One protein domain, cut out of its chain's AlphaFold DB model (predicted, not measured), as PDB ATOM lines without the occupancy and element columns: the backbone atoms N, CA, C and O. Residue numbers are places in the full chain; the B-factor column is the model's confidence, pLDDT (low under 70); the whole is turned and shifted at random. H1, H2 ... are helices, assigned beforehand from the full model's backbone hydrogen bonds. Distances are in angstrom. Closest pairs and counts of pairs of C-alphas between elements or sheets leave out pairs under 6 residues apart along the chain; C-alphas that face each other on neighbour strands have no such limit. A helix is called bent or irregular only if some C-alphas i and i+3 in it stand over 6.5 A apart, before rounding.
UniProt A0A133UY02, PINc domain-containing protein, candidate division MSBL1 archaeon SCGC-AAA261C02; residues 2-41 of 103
ATOM      1  N   GLU A   2     -55.552  11.771 -15.686       91.25
ATOM      2  CA  GLU A   2     -54.639  11.393 -16.786       91.25
ATOM      3  C   GLU A   2     -53.794  10.146 -16.484       91.25
ATOM      4  O   GLU A   2     -53.827   9.200 -17.261       91.25
ATOM      5  N   ALA A   3     -53.105  10.106 -15.338       88.62
ATOM      6  CA  ALA A   3     -52.267   8.963 -14.964       88.62
ATOM      7  C   ALA A   3     -53.046   7.646 -14.860       88.62
ATOM      8  O   ALA A   3     -52.568   6.611 -15.304       88.62
ATOM      9  N   SER A   4     -54.271   7.695 -14.331       90.12
ATOM     10  CA  SER A   4     -55.138   6.517 -14.251       90.12
ATOM     11  C   SER A   4     -55.512   6.009 -15.645       90.12
ATOM     12  O   SER A   4     -55.413   4.816 -15.910       90.12
ATOM     13  N   ASN A   5     -55.849   6.928 -16.553       90.00
ATOM     14  CA  ASN A   5     -56.257   6.601 -17.916       90.00
ATOM     15  C   ASN A   5     -55.086   6.097 -18.775       90.00
ATOM     16  O   ASN A   5     -55.238   5.115 -19.490       90.00
ATOM     17  N   LYS A   6     -53.926   6.764 -18.720       89.94
ATOM     18  CA  LYS A   6     -52.772   6.455 -19.580       89.94
ATOM     19  C   LYS A   6     -51.947   5.261 -19.099       89.94
ATOM     20  O   LYS A   6     -51.376   4.563 -19.925       89.94
ATOM     21  N   LEU A   7     -51.877   5.030 -17.786       87.56
ATOM     22  CA  LEU A   7     -51.069   3.950 -17.202       87.56
ATOM     23  C   LEU A   7     -51.912   2.735 -16.787       87.56
ATOM     24  O   LEU A   7     -51.368   1.763 -16.274       87.56
ATOM     25  N   GLY A   8     -53.239   2.785 -16.960       89.06
ATOM     26  CA  GLY A   8     -54.145   1.694 -16.580       89.06
ATOM     27  C   GLY A   8     -54.204   1.425 -15.071       89.06
ATOM     28  O   GLY A   8     -54.621   0.349 -14.647       89.06
ATOM     29  N   ILE A   9     -53.777   2.382 -14.244       90.19
ATOM     30  CA  ILE A   9     -53.713   2.231 -12.786       90.19
ATOM     31  C   ILE A   9     -54.955   2.824 -12.109       90.19
ATOM     32  O   ILE A   9     -55.474   3.844 -12.567       90.19
ATOM     33  N   PRO A  10     -55.444   2.261 -10.988       92.75
ATOM     34  CA  PRO A  10     -56.568   2.841 -10.256       92.75
ATOM     35  C   PRO A  10     -56.270   4.270  -9.792       92.75
ATOM     36  O   PRO A  10     -55.209   4.529  -9.223       92.75
ATOM     37  N   LEU A  11     -57.233   5.189  -9.940       89.81
ATOM     38  CA  LEU A  11     -57.064   6.602  -9.570       89.81
ATOM     39  C   LEU A  11     -56.542   6.788  -8.137       89.81
ATOM     40  O   LEU A  11     -55.650   7.601  -7.914       89.81
ATOM     41  N   LYS A  12     -57.052   5.993  -7.186       93.06
ATOM     42  CA  LYS A  12     -56.631   6.027  -5.775       93.06
ATOM     43  C   LYS A  12     -55.163   5.638  -5.558       93.06
ATOM     44  O   LYS A  12     -54.593   6.047  -4.560       93.06
ATOM     45  N   LYS A  13     -54.568   4.856  -6.463       90.88
ATOM     46  CA  LYS A  13     -53.171   4.395  -6.384       90.88
ATOM     47  C   LYS A  13     -52.220   5.202  -7.267       90.88
ATOM     48  O   LYS A  13     -51.013   5.044  -7.155       90.88
ATOM     49  N   ALA A  14     -52.752   6.076  -8.124       87.94
ATOM     50  CA  ALA A  14     -51.965   6.763  -9.141       87.94
ATOM     51  C   ALA A  14     -50.794   7.574  -8.565       87.94
ATOM     52  O   ALA A  14     -49.714   7.579  -9.145       87.94
ATOM     53  N   VAL A  15     -50.992   8.224  -7.413       87.75
ATOM     54  CA  VAL A  15     -49.938   9.007  -6.746       87.75
ATOM     55  C   VAL A  15     -48.826   8.105  -6.219       87.75
ATOM     56  O   VAL A  15     -47.658   8.364  -6.490       87.75
ATOM     57  N   ASP A  16     -49.176   7.044  -5.491       91.25
ATOM     58  CA  ASP A  16     -48.186   6.144  -4.892       91.25
ATOM     59  C   ASP A  16     -47.386   5.399  -5.962       91.25
ATOM     60  O   ASP A  16     -46.171   5.262  -5.845       91.25
ATOM     61  N   THR A  17     -48.042   4.995  -7.055       87.25
ATOM     62  CA  THR A  17     -47.368   4.368  -8.196       87.25
ATOM     63  C   THR A  17     -46.359   5.310  -8.854       87.25
ATOM     64  O   THR A  17     -45.224   4.905  -9.068       87.25
ATOM     65  N   LEU A  18     -46.723   6.570  -9.125       88.81
ATOM     66  CA  LEU A  18     -45.801   7.540  -9.738       88.81
ATOM     67  C   LEU A  18     -44.636   7.930  -8.819       88.81
ATOM     68  O   LEU A  18     -43.558   8.268  -9.300       88.81
ATOM     69  N   LYS A  19     -44.836   7.890  -7.496       89.56
ATOM     70  CA  LYS A  19     -43.745   8.079  -6.529       89.56
ATOM     71  C   LYS A  19     -42.762   6.907  -6.538       89.56
ATOM     72  O   LYS A  19     -41.573   7.129  -6.334       89.56
ATOM     73  N   GLY A  20     -43.261   5.685  -6.730       90.62
ATOM     74  CA  GLY A  20     -42.450   4.467  -6.768       90.62
ATOM     75  C   GLY A  20     -41.729   4.237  -8.098       90.62
ATOM     76  O   GLY A  20     -40.640   3.673  -8.094       90.62
ATOM     77  N   ASP A  21     -42.306   4.693  -9.213       87.56
ATOM     78  CA  ASP A  21     -41.709   4.606 -10.547       87.56
ATOM     79  C   ASP A  21     -41.817   5.945 -11.307       87.56
ATOM     80  O   ASP A  21     -42.856   6.259 -11.905       87.56
ATOM     81  N   PRO A  22     -40.728   6.735 -11.337       83.38
ATOM     82  CA  PRO A  22     -40.684   8.001 -12.055       83.38
ATOM     83  C   PRO A  22     -40.791   7.871 -13.584       83.38
ATOM     84  O   PRO A  22     -41.102   8.858 -14.253       83.38
ATOM     85  N   HIS A  23     -40.564   6.695 -14.182       87.00
ATOM     86  CA  HIS A  23     -40.671   6.543 -15.638       87.00
ATOM     87  C   HIS A  23     -42.100   6.781 -16.140       87.00
ATOM     88  O   HIS A  23     -42.291   7.269 -17.257       87.00
ATOM     89  N   GLY A  24     -43.105   6.552 -15.288       83.38
ATOM     90  CA  GLY A  24     -44.504   6.845 -15.587       83.38
ATOM     91  C   GLY A  24     -44.777   8.316 -15.932       83.38
ATOM     92  O   GLY A  24     -45.729   8.593 -16.663       83.38
ATOM     93  N   PHE A  25     -43.935   9.262 -15.489       84.69
ATOM     94  CA  PHE A  25     -44.083  10.683 -15.830       84.69
ATOM     95  C   PHE A  25     -43.895  10.972 -17.321       84.69
ATOM     96  O   PHE A  25     -44.496  11.923 -17.818       84.69
ATOM     97  N   ALA A  26     -43.123  10.155 -18.045       87.00
ATOM     98  CA  ALA A  26     -42.875  10.357 -19.474       87.00
ATOM     99  C   ALA A  26     -44.154  10.242 -20.324       87.00
ATOM    100  O   ALA A  26     -44.239  10.836 -21.393       87.00
ATOM    101  N   ALA A  27     -45.161   9.509 -19.842       86.75
ATOM    102  CA  ALA A  27     -46.446   9.367 -20.522       86.75
ATOM    103  C   ALA A  27     -47.437  10.505 -20.197       86.75
ATOM    104  O   ALA A  27     -48.492  10.605 -20.832       86.75
ATOM    105  N   LEU A  28     -47.150  11.344 -19.196       91.88
ATOM    106  CA  LEU A  28     -48.066  12.370 -18.693       91.88
ATOM    107  C   LEU A  28     -47.720  13.741 -19.261       91.88
ATOM    108  O   LEU A  28     -46.567  14.162 -19.264       91.88
ATOM    109  N   GLU A  29     -48.740  14.473 -19.690       93.44
ATOM    110  CA  GLU A  29     -48.575  15.759 -20.365       93.44
ATOM    111  C   GLU A  29     -49.468  16.853 -19.791       93.44
ATOM    112  O   GLU A  29     -49.153  18.031 -19.955       93.44
ATOM    113  N   ALA A  30     -50.573  16.516 -19.116       92.00
ATOM    114  CA  ALA A  30     -51.574  17.508 -18.729       92.00
ATOM    115  C   ALA A  30     -50.983  18.597 -17.826       92.00
ATOM    116  O   ALA A  30     -51.211  19.781 -18.068       92.00
ATOM    117  N   SER A  31     -50.170  18.217 -16.835       89.62
ATOM    118  CA  SER A  31     -49.493  19.178 -15.955       89.62
ATOM    119  C   SER A  31     -48.528  20.078 -16.727       89.62
ATOM    120  O   SER A  31     -48.550  21.293 -16.537       89.62
ATOM    121  N   TRP A  32     -47.737  19.524 -17.650       92.19
ATOM    122  CA  TRP A  32     -46.804  20.301 -18.474       92.19
ATOM    123  C   TRP A  32     -47.532  21.262 -19.409       92.19
ATOM    124  O   TRP A  32     -47.137  22.416 -19.546       92.19
ATOM    125  N   ASN A  33     -48.635  20.819 -20.008       94.88
ATOM    126  CA  ASN A  33     -49.477  21.656 -20.853       94.88
ATOM    127  C   ASN A  33     -50.145  22.776 -20.046       94.88
ATOM    128  O   ASN A  33     -50.231  23.902 -20.529       94.88
ATOM    129  N   ASN A  34     -50.567  22.507 -18.809       94.12
ATOM    130  CA  ASN A  34     -51.099  23.534 -17.916       94.12
ATOM    131  C   ASN A  34     -50.026  24.552 -17.511       94.12
ATOM    132  O   ASN A  34     -50.290  25.749 -17.562       94.12
ATOM    133  N   ILE A  35     -48.807  24.105 -17.199       93.75
ATOM    134  CA  ILE A  35     -47.675  25.000 -16.914       93.75
ATOM    135  C   ILE A  35     -47.369  25.878 -18.133       93.75
ATOM    136  O   ILE A  35     -47.288  27.094 -17.990       93.75
ATOM    137  N   LYS A  36     -47.292  25.301 -19.340       94.81
ATOM    138  CA  LYS A  36     -47.093  26.067 -20.583       94.81
ATOM    139  C   LYS A  36     -48.198  27.098 -20.807       94.81
ATOM    140  O   LYS A  36     -47.917  28.215 -21.221       94.81
ATOM    141  N   LYS A  37     -49.458  26.746 -20.526       95.31
ATOM    142  CA  LYS A  37     -50.580  27.693 -20.608       95.31
ATOM    143  C   LYS A  37     -50.381  28.866 -19.654       95.31
ATOM    144  O   LYS A  37     -50.505  29.997 -20.099       95.31
ATOM    145  N   ILE A  38     -50.034  28.600 -18.394       94.75
ATOM    146  CA  ILE A  38     -49.750  29.635 -17.388       94.75
ATOM    147  C   ILE A  38     -48.583  30.521 -17.846       94.75
ATOM    148  O   ILE A  38     -48.701  31.740 -17.822       94.75
ATOM    149  N   GLN A  39     -47.489  29.930 -18.336       93.38
ATOM    150  CA  GLN A  39     -46.319  30.667 -18.833       93.38
ATOM    151  C   GLN A  39     -46.634  31.578 -20.029       93.38
ATOM    152  O   GLN A  39     -45.985  32.605 -20.194       93.38
ATOM    153  N   ASN A  40     -47.623  31.213 -20.847       94.25
ATOM    154  CA  ASN A  40     -48.025  31.965 -22.035       94.25
ATOM    155  C   ASN A  40     -49.197  32.937 -21.783       94.25
ATOM    156  O   ASN A  40     -49.694  33.542 -22.732       94.25
ATOM    157  N   MET A  41     -49.673  33.090 -20.541       96.56
ATOM    158  CA  MET A  41     -50.718  34.067 -20.218       96.56
ATOM    159  C   MET A  41     -50.158  35.488 -20.314       96.56
ATOM    160  O   MET A  41     -49.351  35.906 -19.490       96.56
TER     161      MET A  41
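This is residues 2 to 41 of the 103 residues of the protein "PINc domain-containing protein" of candidate division MSBL1 archaeon SCGC-AAA261C02 (UniProt A0A133UY02). Three short helices, H1, H2 and H3, make a small compact head with their centres in a triangle, and residues 32 to 41, mostly of H4, stick out from it as an arm. The printed part has 40 residues with four named helices, H1 to H4, and no named strand: all helix. It is loose, radius of gyration of the C-alphas 11.5 A, spanning 33 by 16 by 14 A.

H1, residues 2 to 7, begins at C-alpha 2 (-54.639, 11.393, -16.786) and is 8.3 A long. H2, residues 11 to 20, 15.0 A, is irregular: C-alphas 12 and 15 are 7.4 A apart. H3 is residues 22 to 27, 10.3 A. H4, residues 30 to 39, 14.2 A, ends at C-alpha 39 (-46.319, 30.667, -18.833).

H1 touches H2, closest C-alphas Ser 4 and Leu 11, 5.1 A. H1 and H3 only just touch, with 3 pairs of C-alphas within 8 A, closest Lys 6 and Ala 27, 7.0 A. H2 and H4 are apart. In H1 and H4 every O i to N i+4 pair is within hydrogen-bond range, in H2 4 of 6, in H3 0 of 2 beside 3 of 3 O i to N i+3 pairs.

The printed part has no cut, its links are tight, and no printed residue is under 70 in pLDDT.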